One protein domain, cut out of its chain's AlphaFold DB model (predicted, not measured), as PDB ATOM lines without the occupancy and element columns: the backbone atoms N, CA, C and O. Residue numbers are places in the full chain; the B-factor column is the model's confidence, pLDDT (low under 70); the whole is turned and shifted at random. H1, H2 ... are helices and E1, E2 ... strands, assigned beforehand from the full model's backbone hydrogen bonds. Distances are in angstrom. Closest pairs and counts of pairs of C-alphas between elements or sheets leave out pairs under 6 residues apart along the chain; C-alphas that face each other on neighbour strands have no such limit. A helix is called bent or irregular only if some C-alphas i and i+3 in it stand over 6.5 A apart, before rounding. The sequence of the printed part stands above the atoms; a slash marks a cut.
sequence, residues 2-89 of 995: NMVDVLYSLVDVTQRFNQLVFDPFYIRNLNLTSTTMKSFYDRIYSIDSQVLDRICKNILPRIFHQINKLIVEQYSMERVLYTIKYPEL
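Overview. This is residues 2 to 89 of the 995 residues of the protein "Hypothetical protein" of Adineta steineri (UniProt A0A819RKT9). Two short parallel strands, E1 and E2, form a small wall with helices H5 and H6 behind it, and a helical hairpin of H1 and H2 sits beyond the E1 edge. The long link from H4 to H5 loops outward to Asp 42. The printed part has 88 residues, ordered H1 H2 H3 E1 H4 H5 E2 H6, and is mostly helix. It is compact, with a radius of gyration of the C-alphas of 12.5 A and spans of 35 by 31 by 21 A.

Along the chain. Find C-alpha 3 at (-11.835, 13.927, -33.846), where H1, residues 3 to 9, begins. Next come H2, 15 to 21, H3, 24 to 27, E1, 29 to 32, and H4, 34 to 37. H5, 49 to 66, is 24.0 A long, irregular with C-alphas 62 and 65 7.9 A apart, and has a kink of 65 degrees near residue 60. E2, 69 to 73, spans 13.8 A. H6, 74 to 83, spans 15.4 A to C-alpha 83 at (-2.678, 28.923, -31.141), and is irregular, with C-alphas 75 and 78 7.3 A apart.

Arrangement. Look at N 30 and O 69, 2.9 A apart and within hydrogen-bond range across parallel E1 and E2. E1, H4 H5, E2 is a strand-helix-strand unit, parallel strands joined through helices, with a right-handed crossover. H5 and H6 touch at Cys 56 and Thr 83, their closest C-alphas, 5.8 A, at a steep tilt of 52 degrees, the same way. H3 and H5 only just touch, 3 pairs of C-alphas within 8 A, through residues 63 to 66 of H5 alone; the closest, Ile 27 and Gln 66, are 6.2 A apart. The hairpin H1 and H2 touch, closest C-alphas Ser 9 and Phe 17, 5.3 A. H4 and H1 are close but not clearly touching, closest C-alphas Met 37 and Val 4, 7.4 A. In H1 every O i to N i+4 pair is within hydrogen-bond range; H2 has 1 of 3, with 3 of 4 O i to N i+3 pairs, H5 9 of 14, H6 4 of 6, and H3 and H4 are too short for such a pair.

Size, cuts and confidence. The C-alphas of Asp 42 and Pro 87, the two farthest apart, are 36.2 A apart. The printed part has no cut, and its one long link is H4 to H5. Confidence is under 70 at residues 2 to 21 and 35 to 46.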
ATOM      1  N   ASN A   2     -15.233  10.502 -33.496       56.78
ATOM      2  CA  ASN A   2     -13.819  10.699 -33.168       56.78
ATOM      3  C   ASN A   2     -13.340  11.991 -33.845       56.78
ATOM      4  O   ASN A   2     -13.796  12.316 -34.939       56.78
ATOM      5  N   MET A   3     -12.409  12.726 -33.235       56.25
ATOM      6  CA  MET A   3     -11.835  13.927 -33.846       56.25
ATOM      7  C   MET A   3     -11.183  13.621 -35.207       56.25
ATOM      8  O   MET A   3     -11.126  14.491 -36.059       56.25
ATOM      9  N   VAL A   4     -10.792  12.372 -35.477       53.69
ATOM     10  CA  VAL A   4     -10.364  11.908 -36.812       53.69
ATOM     11  C   VAL A   4     -11.437  12.119 -37.891       53.69
ATOM     12  O   VAL A   4     -11.105  12.582 -38.977       53.69
ATOM     13  N   ASP A   5     -12.717  11.878 -37.595       54.88
ATOM     14  CA  ASP A   5     -13.817  12.078 -38.556       54.88
ATOM     15  C   ASP A   5     -14.015  13.575 -38.858       54.88
ATOM     16  O   ASP A   5     -14.253  13.983 -39.996       54.88
ATOM     17  N   VAL A   6     -13.818  14.406 -37.830       54.22
ATOM     18  CA  VAL A   6     -13.765  15.870 -37.933       54.22
ATOM     19  C   VAL A   6     -12.563  16.310 -38.786       54.22
ATOM     20  O   VAL A   6     -12.693  17.193 -39.630       54.22
ATOM     21  N   LEU A   7     -11.407  15.659 -38.649       56.06
ATOM     22  CA  LEU A   7     -10.179  15.988 -39.384       56.06
ATOM     23  C   LEU A   7     -10.225  15.590 -40.859       56.06
ATOM     24  O   LEU A   7      -9.747  16.351 -41.697       56.06
ATOM     25  N   TYR A   8     -10.827  14.445 -41.190       53.47
ATOM     26  CA  TYR A   8     -10.994  14.004 -42.578       53.47
ATOM     27  C   TYR A   8     -11.973  14.880 -43.365       53.47
ATOM     28  O   TYR A   8     -11.815  15.049 -44.575       53.47
ATOM     29  N   SER A   9     -12.945  15.491 -42.688       52.28
ATOM     30  CA  SER A   9     -13.900  16.392 -43.334       52.28
ATOM     31  C   SER A   9     -13.314  17.709 -43.825       52.28
ATOM     32  O   SER A   9     -13.727  18.234 -44.857       52.28
ATOM     33  N   LEU A  10     -12.309  18.214 -43.109       52.56
ATOM     34  CA  LEU A  10     -11.754  19.554 -43.288       52.56
ATOM     35  C   LEU A  10     -10.599  19.616 -44.292       52.56
ATOM     36  O   LEU A  10     -10.016  20.677 -44.496       52.56
ATOM     37  N   VAL A  11     -10.288  18.499 -44.954       54.22
ATOM     38  CA  VAL A  11      -9.382  18.451 -46.117       54.22
ATOM     39  C   VAL A  11     -10.137  18.833 -47.410       54.22
ATOM     40  O   VAL A  11      -9.730  18.460 -48.501       54.22
ATOM     41  N   ASP A  12     -11.279  19.528 -47.301       52.97
ATOM     42  CA  ASP A  12     -12.231  19.784 -48.399       52.97
ATOM     43  C   ASP A  12     -12.723  18.509 -49.112       52.97
ATOM     44  O   ASP A  12     -13.291  18.559 -50.201       52.97
ATOM     45  N   VAL A  13     -12.559  17.341 -48.481       52.44
ATOM     46  CA  VAL A  13     -12.940  16.062 -49.088       52.44
ATOM     47  C   VAL A  13     -14.463  15.876 -49.046       52.44
ATOM     48  O   VAL A  13     -15.006  15.212 -49.922       52.44
ATOM     49  N   THR A  14     -15.186  16.486 -48.088       53.41
ATOM     50  CA  THR A  14     -16.664  16.411 -48.016       53.41
ATOM     51  C   THR A  14     -17.329  17.572 -47.242       53.41
ATOM     52  O   THR A  14     -17.265  17.641 -46.017       53.41
ATOM     53  N   GLN A  15     -18.103  18.432 -47.927       59.28
ATOM     54  CA  GLN A  15     -18.887  19.530 -47.309       59.28
ATOM     55  C   GLN A  15     -19.879  19.073 -46.223       59.28
ATOM     56  O   GLN A  15     -20.184  19.831 -45.303       59.28
ATOM     57  N   ARG A  16     -20.390  17.840 -46.314       58.81
ATOM     58  CA  ARG A  16     -21.436  17.315 -45.420       58.81
ATOM     59  C   ARG A  16     -20.972  17.191 -43.969       58.81
ATOM     60  O   ARG A  16     -21.766  17.350 -43.051       58.81
ATOM     61  N   PHE A  17     -19.687  16.944 -43.760       60.03
ATOM     62  CA  PHE A  17     -19.140  16.800 -42.420       60.03
ATOM     63  C   PHE A  17     -18.802  18.141 -41.760       60.03
ATOM     64  O   PHE A  17     -18.798  18.197 -40.535       60.03
ATOM     65  N   ASN A  18     -18.629  19.231 -42.521       60.12
ATOM     66  CA  ASN A  18     -18.435  20.564 -41.936       60.12
ATOM     67  C   ASN A  18     -19.576  20.913 -40.964       60.12
ATOM     68  O   ASN A  18     -19.318  21.443 -39.892       60.12
ATOM     69  N   GLN A  19     -20.820  20.533 -41.276       68.44
ATOM     70  CA  GLN A  19     -21.966  20.749 -40.380       68.44
ATOM     71  C   GLN A  19     -21.843  19.991 -39.044       68.44
ATOM     72  O   GLN A  19     -22.208  20.536 -38.011       68.44
ATOM     73  N   LEU A  20     -21.284  18.774 -39.049       65.38
ATOM     74  CA  LEU A  20     -21.037  17.973 -37.840       65.38
ATOM     75  C   LEU A  20     -19.866  18.511 -37.013       65.38
ATOM     76  O   LEU A  20     -19.920  18.487 -35.786       65.38
ATOM     77  N   VAL A  21     -18.819  19.019 -37.669       63.38
ATOM     78  CA  VAL A  21     -17.693  19.670 -36.978       63.38
ATOM     79  C   VAL A  21     -18.147  20.920 -36.232       63.38
ATOM     80  O   VAL A  21     -17.631  21.208 -35.156       63.38
ATOM     81  N   PHE A  22     -19.111  21.650 -36.798       73.12
ATOM     82  CA  PHE A  22     -19.684  22.841 -36.181       73.12
ATOM     83  C   PHE A  22     -20.844  22.548 -35.219       73.12
ATOM     84  O   PHE A  22     -21.481  23.487 -34.743       73.12
ATOM     85  N   ASP A  23     -21.103  21.279 -34.891       80.06
ATOM     86  CA  ASP A  23     -22.100  20.931 -33.885       80.06
ATOM     87  C   ASP A  23     -21.611  21.364 -32.483       80.06
ATOM     88  O   ASP A  23     -20.544  20.923 -32.022       80.06
ATOM     89  N   PRO A  24     -22.386  22.203 -31.765       81.19
ATOM     90  CA  PRO A  24     -22.021  22.679 -30.437       81.19
ATOM     91  C   PRO A  24     -21.729  21.558 -29.432       81.19
ATOM     92  O   PRO A  24     -20.940  21.762 -28.513       81.19
ATOM     93  N   PHE A  25     -22.335  20.377 -29.574       79.88
ATOM     94  CA  PHE A  25     -22.113  19.252 -28.666       79.88
ATOM     95  C   PHE A  25     -20.653  18.784 -28.679       79.88
ATOM     96  O   PHE A  25     -20.062  18.564 -27.616       79.88
ATOM     97  N   TYR A  26     -20.057  18.676 -29.870       78.19
ATOM     98  CA  TYR A  26     -18.672  18.236 -30.036       78.19
ATOM     99  C   TYR A  26     -17.678  19.366 -29.787       78.19
ATOM    100  O   TYR A  26     -16.651  19.135 -29.149       78.19
ATOM    101  N   ILE A  27     -17.985  20.594 -30.219       85.50
ATOM    102  CA  ILE A  27     -17.069  21.724 -30.020       85.50
ATOM    103  C   ILE A  27     -16.909  22.062 -28.538       85.50
ATOM    104  O   ILE A  27     -15.797  22.330 -28.080       85.50
ATOM    105  N   ARG A  28     -17.995  21.998 -27.758       90.81
ATOM    106  CA  ARG A  28     -17.944  22.319 -26.326       90.81
ATOM    107  C   ARG A  28     -17.000  21.405 -25.545       90.81
ATOM    108  O   ARG A  28     -16.476  21.844 -24.525       90.81
ATOM    109  N   ASN A  29     -16.767  20.174 -26.014       91.31
ATOM    110  CA  ASN A  29     -15.896  19.183 -25.380       91.31
ATOM    111  C   ASN A  29     -14.839  18.667 -26.363       91.31
ATOM    112  O   ASN A  29     -14.951  17.561 -26.895       91.31
ATOM    113  N   LEU A  30     -13.785  19.453 -26.574       91.25
ATOM    114  CA  LEU A  30     -12.731  19.100 -27.513       91.25
ATOM    115  C   LEU A  30     -11.714  18.144 -26.876       91.25
ATOM    116  O   LEU A  30     -11.072  18.481 -25.879       91.25
ATOM    117  N   ASN A  31     -11.538  16.963 -27.475       90.62
ATOM    118  CA  ASN A  31     -10.557  15.973 -27.040       90.62
ATOM    119  C   ASN A  31      -9.466  15.745 -28.098       90.62
ATOM    120  O   ASN A  31      -9.737  15.207 -29.168       90.62
ATOM    121  N   LEU A  32      -8.237  16.135 -27.759       88.50
ATOM    122  CA  LEU A  32      -7.032  16.082 -28.588       88.50
ATOM    123  C   LEU A  32      -6.018  15.030 -28.096       88.50
ATOM    124  O   LEU A  32      -4.815  15.187 -28.297       88.50
ATOM    125  N   THR A  33      -6.472  13.961 -27.435       85.19
ATOM    126  CA  THR A  33      -5.593  12.886 -26.954       85.19
ATOM    127  C   THR A  33      -5.407  11.774 -27.999       85.19
ATOM    128  O   THR A  33      -6.336  11.410 -28.730       85.19
ATOM    129  N   SER A  34      -4.216  11.166 -28.061       75.81
ATOM    130  CA  SER A  34      -3.955   9.981 -28.902       75.81
ATOM    131  C   SER A  34      -4.779   8.773 -28.469       75.81
ATOM    132  O   SER A  34      -5.124   7.917 -29.281       75.81
ATOM    133  N   THR A  35      -5.136   8.696 -27.185       59.84
ATOM    134  CA  THR A  35      -5.949   7.613 -26.615       59.84
ATOM    135  C   THR A  35      -7.326   7.484 -27.261       59.84
ATOM    136  O   THR A  35      -7.760   6.360 -27.507       59.84
ATOM    137  N   THR A  36      -7.983   8.585 -27.633       52.97
ATOM    138  CA  THR A  36      -9.233   8.536 -28.413       52.97
ATOM    139  C   THR A  36      -9.047   8.038 -29.846       52.97
ATOM    140  O   THR A  36     -10.009   7.587 -30.458       52.97
ATOM    141  N   MET A  37      -7.821   8.028 -30.378       51.06
ATOM    142  CA  MET A  37      -7.499   7.445 -31.688       51.06
ATOM    143  C   MET A  37      -7.158   5.944 -31.624       51.06
ATOM    144  O   MET A  37      -7.058   5.300 -32.666       51.06
ATOM    145  N   LYS A  38      -7.053   5.353 -30.420       48.09
ATOM    146  CA  LYS A  38      -6.743   3.920 -30.229       48.09
ATOM    147  C   LYS A  38      -7.871   2.974 -30.650       48.09
ATOM    148  O   LYS A  38      -7.605   1.798 -30.857       48.09
ATOM    149  N   SER A  39      -9.116   3.441 -30.789       43.53
ATOM    150  CA  SER A  39     -10.258   2.537 -31.006       43.53
ATOM    151  C   SER A  39     -10.359   1.948 -32.420       43.53
ATOM    152  O   SER A  39     -11.235   1.122 -32.649       43.53
ATOM    153  N   PHE A  40      -9.515   2.367 -33.371       39.75
ATOM    154  CA  PHE A  40      -9.572   1.886 -34.762       39.75
ATOM    155  C   PHE A  40      -8.343   1.095 -35.218       39.75
ATOM    156  O   PHE A  40      -8.432   0.309 -36.161       39.75
ATOM    157  N   TYR A  41      -7.207   1.266 -34.548       40.44
ATOM    158  CA  TYR A  41      -5.981   0.545 -34.847       40.44
ATOM    159  C   TYR A  41      -5.294   0.270 -33.512       40.44
ATOM    160  O   TYR A  41      -4.970   1.218 -32.806       40.44
ATOM    161  N   ASP A  42      -5.011  -0.992 -33.181       42.44
ATOM    162  CA  ASP A  42      -4.243  -1.411 -31.989       42.44
ATOM    163  C   ASP A  42      -2.769  -0.927 -31.996       42.44
ATOM    164  O   ASP A  42      -1.855  -1.548 -31.451       42.44
ATOM    165  N   ARG A  43      -2.485   0.197 -32.657       47.09
ATOM    166  CA  ARG A  43      -1.203   0.887 -32.685       47.09
ATOM    167  C   ARG A  43      -1.393   2.264 -32.067       47.09
ATOM    168  O   ARG A  43      -2.220   3.052 -32.512       47.09
ATOM    169  N   ILE A  44      -0.586   2.549 -31.052       47.84
ATOM    170  CA  ILE A  44      -0.467   3.875 -30.449       47.84
ATOM    171  C   ILE A  44       0.192   4.784 -31.492       47.84
ATOM    172  O   ILE A  44       1.415   4.848 -31.573       47.84
ATOM    173  N   TYR A  45      -0.602   5.441 -32.330       52.75
ATOM    174  CA  TYR A  45      -0.124   6.579 -33.099       52.75
ATOM    175  C   TYR A  45      -0.410   7.830 -32.264       52.75
ATOM    176  O   TYR A  45      -1.565   8.132 -31.967       52.75
ATOM    177  N   SER A  46       0.641   8.536 -31.839       61.84
ATOM    178  CA  SER A  46       0.508   9.940 -31.438       61.84
ATOM    179  C   SER A  46      -0.140  10.708 -32.590       61.84
ATOM    180  O   SER A  46       0.100  10.356 -33.748       61.84
ATOM    181  N   ILE A  47      -0.940  11.741 -32.301       70.81
ATOM    182  CA  ILE A  47      -1.464  12.612 -33.365       70.81
ATOM    183  C   ILE A  47      -0.267  13.092 -34.189       70.81
ATOM    184  O   ILE A  47       0.668  13.673 -33.636       70.81
ATOM    185  N   ASP A  48      -0.277  12.789 -35.488       80.19
ATOM    186  CA  ASP A  48       0.794  13.197 -36.390       80.19
ATOM    187  C   ASP A  48       0.986  14.716 -36.291       80.19
ATOM    188  O   ASP A  48       0.014  15.481 -36.274       80.19
ATOM    189  N   SER A  49       2.237  15.169 -36.198       82.88
ATOM    190  CA  SER A  49       2.532  16.585 -35.982       82.88
ATOM    191  C   SER A  49       1.936  17.472 -37.075       82.88
ATOM    192  O   SER A  49       1.469  18.563 -36.769       82.88
ATOM    193  N   GLN A  50       1.879  17.000 -38.326       83.31
ATOM    194  CA  GLN A  50       1.287  17.756 -39.429       83.31
ATOM    195  C   GLN A  50      -0.230  17.879 -39.272       83.31
ATOM    196  O   GLN A  50      -0.811  18.912 -39.607       83.31
ATOM    197  N   VAL A  51      -0.884  16.836 -38.754       82.38
ATOM    198  CA  VAL A  51      -2.319  16.867 -38.447       82.38
ATOM    199  C   VAL A  51      -2.586  17.874 -37.334       82.38
ATOM    200  O   VAL A  51      -3.466  18.723 -37.479       82.38
ATOM    201  N   LEU A  52      -1.792  17.839 -36.265       86.50
ATOM    202  CA  LEU A  52      -1.906  18.795 -35.168       86.50
ATOM    203  C   LEU A  52      -1.671  20.240 -35.634       86.50
ATOM    204  O   LEU A  52      -2.432  21.134 -35.266       86.50
ATOM    205  N   ASP A  53      -0.679  20.470 -36.493       86.81
ATOM    206  CA  ASP A  53      -0.385  21.801 -37.031       86.81
ATOM    207  C   ASP A  53      -1.541  22.329 -37.891       86.81
ATOM    208  O   ASP A  53      -1.890  23.508 -37.814       86.81
ATOM    209  N   ARG A  54      -2.205  21.460 -38.662       84.56
ATOM    210  CA  ARG A  54      -3.411  21.829 -39.422       84.56
ATOM    211  C   ARG A  54      -4.589  22.164 -38.512       84.56
ATOM    212  O   ARG A  54      -5.299  23.125 -38.797       84.56
ATOM    213  N   ILE A  55      -4.785  21.417 -37.422       86.31
ATOM    214  CA  ILE A  55      -5.819  21.717 -36.413       86.31
ATOM    215  C   ILE A  55      -5.614  23.115 -35.854       86.31
ATOM    216  O   ILE A  55      -6.530  23.941 -35.863       86.31
ATOM    217  N   CYS A  56      -4.389  23.370 -35.407       90.06
ATOM    218  CA  CYS A  56      -3.972  24.636 -34.840       90.06
ATOM    219  C   CYS A  56      -4.150  25.775 -35.844       90.06
ATOM    220  O   CYS A  56      -4.781  26.781 -35.542       90.06
ATOM    221  N   LYS A  57      -3.693  25.601 -37.083       90.25
ATOM    222  CA  LYS A  57      -3.730  26.677 -38.075       90.25
ATOM    223  C   LYS A  57      -5.128  26.967 -38.630       90.25
ATOM    224  O   LYS A  57      -5.454  28.126 -38.863       90.25
ATOM    225  N   ASN A  58      -5.938  25.936 -38.872       87.31
ATOM    226  CA  ASN A  58      -7.142  26.073 -39.696       87.31
ATOM    227  C   ASN A  58      -8.450  25.920 -38.911       87.31
ATOM    228  O   ASN A  58      -9.461  26.501 -39.306       87.31
ATOM    229  N   ILE A  59      -8.451  25.126 -37.835       86.69
ATOM    230  CA  ILE A  59      -9.684  24.703 -37.156       86.69
ATOM    231  C   ILE A  59      -9.906  25.515 -35.895       86.69
ATOM    232  O   ILE A  59     -10.934  26.177 -35.770       86.69
ATOM    233  N   LEU A  60      -8.937  25.496 -34.978       91.06
ATOM    234  CA  LEU A  60      -9.057  26.169 -33.687       91.06
ATOM    235  C   LEU A  60      -9.449  27.653 -33.828       91.06
ATOM    236  O   LEU A  60     -10.392  28.053 -33.144       91.06
ATOM    237  N   PRO A  61      -8.903  28.441 -34.780       93.88
ATOM    238  CA  PRO A  61      -9.329  29.825 -35.006       93.88
ATOM    239  C   PRO A  61     -10.815  30.014 -35.330       93.88
ATOM    240  O   PRO A  61     -11.354  31.093 -35.105       93.88
ATOM    241  N   ARG A  62     -11.494  28.983 -35.841       91.06
ATOM    242  CA  ARG A  62     -12.917  29.041 -36.204       91.06
ATOM    243  C   ARG A  62     -13.841  28.641 -35.057       91.06
ATOM    244  O   ARG A  62     -14.969  29.119 -35.013       91.06
ATOM    245  N   ILE A  63     -13.383  27.785 -34.140       92.12
ATOM    246  CA  ILE A  63     -14.246  27.158 -33.121       92.12
ATOM    247  C   ILE A  63     -13.903  27.533 -31.673       92.12
ATOM    248  O   ILE A  63     -14.679  27.229 -30.773       92.12
ATOM    249  N   PHE A  64     -12.774  28.204 -31.423       93.44
ATOM    250  CA  PHE A  64     -12.245  28.446 -30.070       93.44
ATOM    251  C   PHE A  64     -13.223  29.108 -29.090       93.44
ATOM    252  O   PHE A  64     -13.177  28.822 -27.896       93.44
ATOM    253  N   HIS A  65     -14.105  29.978 -29.583       94.31
ATOM    254  CA  HIS A  65     -15.076  30.717 -28.776       94.31
ATOM    255  C   HIS A  65     -16.208  29.831 -28.231       94.31
ATOM    256  O   HIS A  65     -16.962  30.276 -27.379       94.31
ATOM    257  N   GLN A  66     -16.333  28.590 -28.708       94.06
ATOM    258  CA  GLN A  66     -17.342  27.625 -28.258       94.06
ATOM    259  C   GLN A  66     -16.741  26.481 -27.428       94.06
ATOM    260  O   GLN A  66     -17.479  25.608 -26.977       94.06
ATOM    261  N   ILE A  67     -15.414  26.441 -27.251       95.06
ATOM    262  CA  ILE A  67     -14.747  25.366 -26.510       95.06
ATOM    263  C   ILE A  67     -14.821  25.673 -25.015       95.06
ATOM    264  O   ILE A  67     -14.172  26.592 -24.522       95.06
ATOM    265  N   ASN A  68     -15.575  24.851 -24.290       96.56
ATOM    266  CA  ASN A  68     -15.758  24.967 -22.846       96.56
ATOM    267  C   ASN A  68     -14.874  23.997 -22.051       96.56
ATOM    268  O   ASN A  68     -14.466  24.294 -20.923       96.56
ATOM    269  N   LYS A  69     -14.583  22.838 -22.649       96.62
ATOM    270  CA  LYS A  69     -13.738  21.785 -22.101       96.62
ATOM    271  C   LYS A  69     -12.707  21.341 -23.128       96.62
ATOM    272  O   LYS A  69     -13.059  21.009 -24.258       96.62
ATOM    273  N   LEU A  70     -11.452  21.283 -22.699       95.81
ATOM    274  CA  LEU A  70     -10.320  20.870 -23.520       95.81
ATOM    275  C   LEU A  70      -9.576  19.707 -22.859       95.81
ATOM    276  O   LEU A  70      -9.252  19.768 -21.673       95.81
ATOM    277  N   ILE A  71      -9.292  18.654 -23.622       95.12
ATOM    278  CA  ILE A  71      -8.482  17.507 -23.193       95.12
ATOM    279  C   ILE A  71      -7.257  17.429 -24.104       95.12
ATOM    280  O   ILE A  71      -7.413  17.329 -25.318       95.12
ATOM    281  N   VAL A  72      -6.055  17.491 -23.534       94.69
ATOM    282  CA  VAL A  72      -4.783  17.534 -24.276       94.69
ATOM    283  C   VAL A  72      -3.744  16.605 -23.659       94.69
ATOM    284  O   VAL A  72      -3.716  16.401 -22.447       94.69
ATOM    285  N   GLU A  73      -2.870  16.061 -24.504       93.06
ATOM    286  CA  GLU A  73      -1.675  15.314 -24.085       93.06
ATOM    287  C   GLU A  73      -0.430  16.212 -24.096       93.06
ATOM    288  O   GLU A  73      -0.388  17.219 -24.815       93.06
ATOM    289  N   GLN A  74       0.602  15.819 -23.340       92.69
ATOM    290  CA  GLN A  74       1.850  16.570 -23.148       92.69
ATOM    291  C   GLN A  74       2.426  17.173 -24.439       92.69
ATOM    292  O   GLN A  74       2.710  18.365 -24.494       92.69
ATOM    293  N   TYR A  75       2.561  16.370 -25.496       90.38
ATOM    294  CA  TYR A  75       3.186  16.789 -26.759       90.38
ATOM    295  C   TYR A  75       2.315  17.737 -27.602       90.38
ATOM    296  O   TYR A  75       2.815  18.387 -28.519       90.38
ATOM    297  N   SER A  76       1.012  17.805 -27.320       91.50
ATOM    298  CA  SER A  76       0.054  18.628 -28.068       91.50
ATOM    299  C   SER A  76      -0.263  19.956 -27.383       91.50
ATOM    300  O   SER A  76      -0.649  20.919 -28.046       91.50
ATOM    301  N   MET A  77      -0.084  20.016 -26.061       94.00
ATOM    302  CA  MET A  77      -0.600  21.089 -25.220       94.00
ATOM    303  C   MET A  77      -0.090  22.469 -25.632       94.00
ATOM    304  O   MET A  77      -0.905  23.369 -25.806       94.00
ATOM    305  N   GLU A  78       1.223  22.652 -25.804       91.25
ATOM    306  CA  GLU A  78       1.762  23.958 -26.198       91.25
ATOM    307  C   GLU A  78       1.144  24.430 -27.507       91.25
ATOM    308  O   GLU A  78       0.546  25.498 -27.556       91.25
ATOM    309  N   ARG A  79       1.204  23.614 -28.560       91.88
ATOM    310  CA  ARG A  79       0.692  24.018 -29.874       91.88
ATOM    311  C   ARG A  79      -0.771  24.446 -29.785       91.88
ATOM    312  O   ARG A  79      -1.133  25.507 -30.284       91.88
ATOM    313  N   VAL A  80      -1.585  23.678 -29.066       94.00
ATOM    314  CA  VAL A  80      -3.015  23.954 -28.891       94.00
ATOM    315  C   VAL A  80      -3.251  25.227 -28.076       94.00
ATOM    316  O   VAL A  80      -4.037  26.077 -28.494       94.00
ATOM    317  N   LEU A  81      -2.573  25.399 -26.939       93.62
ATOM    318  CA  LEU A  81      -2.778  26.552 -26.056       93.62
ATOM    319  C   LEU A  81      -2.177  27.853 -26.614       93.62
ATOM    320  O   LEU A  81      -2.731  28.920 -26.370       93.62
ATOM    321  N   TYR A  82      -1.085  27.787 -27.386       92.69
ATOM    322  CA  TYR A  82      -0.449  28.953 -28.018       92.69
ATOM    323  C   TYR A  82      -1.144  29.422 -29.295       92.69
ATOM    324  O   TYR A  82      -0.939  30.559 -29.714       92.69
ATOM    325  N   THR A  83      -1.982  28.581 -29.898       91.00
ATOM    326  CA  THR A  83      -2.678  28.923 -31.141       91.00
ATOM    327  C   THR A  83      -3.629  30.104 -30.971       91.00
ATOM    328  O   THR A  83      -3.681  30.983 -31.830       91.00
ATOM    329  N   ILE A  84      -4.424  30.118 -29.898       92.69
ATOM    330  CA  ILE A  84      -5.490  31.102 -29.715       92.69
ATOM    331  C   ILE A  84      -5.904  31.227 -28.246       92.69
ATOM    332  O   ILE A  84      -5.684  30.324 -27.444       92.69
ATOM    333  N   LYS A  85      -6.518  32.359 -27.886       94.56
ATOM    334  CA  LYS A  85      -7.137  32.556 -26.568       94.56
ATOM    335  C   LYS A  85      -8.495  31.863 -26.534       94.56
ATOM    336  O   LYS A  85      -9.292  32.118 -27.422       94.56
ATOM    337  N   TYR A  86      -8.780  31.069 -25.505       95.56
ATOM    338  CA  TYR A  86     -10.051  30.351 -25.351       95.56
ATOM    339  C   TYR A  86     -10.941  31.039 -24.301       95.56
ATOM    340  O   TYR A  86     -10.826  30.706 -23.128       95.56
ATOM    341  N   PRO A  87     -11.801  32.008 -24.667       94.81
ATOM    342  CA  PRO A  87     -12.499  32.849 -23.689       94.81
ATOM    343  C   PRO A  87     -13.496  32.082 -22.804       94.81
ATOM    344  O   PRO A  87     -13.681  32.450 -21.649       94.81
ATOM    345  N   GLU A  88     -14.098  31.010 -23.325       95.88
ATOM    346  CA  GLU A  88     -15.143  30.224 -22.645       95.88
ATOM    347  C   GLU A  88     -14.611  28.947 -21.966       95.88
ATOM    348  O   GLU A  88     -15.386  28.128 -21.453       95.88
ATOM    349  N   LEU A  89     -13.286  28.749 -21.962       97.06
ATOM    350  CA  LEU A  89     -12.659  27.542 -21.435       97.06
ATOM    351  C   LEU A  89     -12.658  27.560 -19.906       97.06
ATOM    352  O   LEU A  89     -11.862  28.251 -19.276       97.06
TER     353      LEU A  89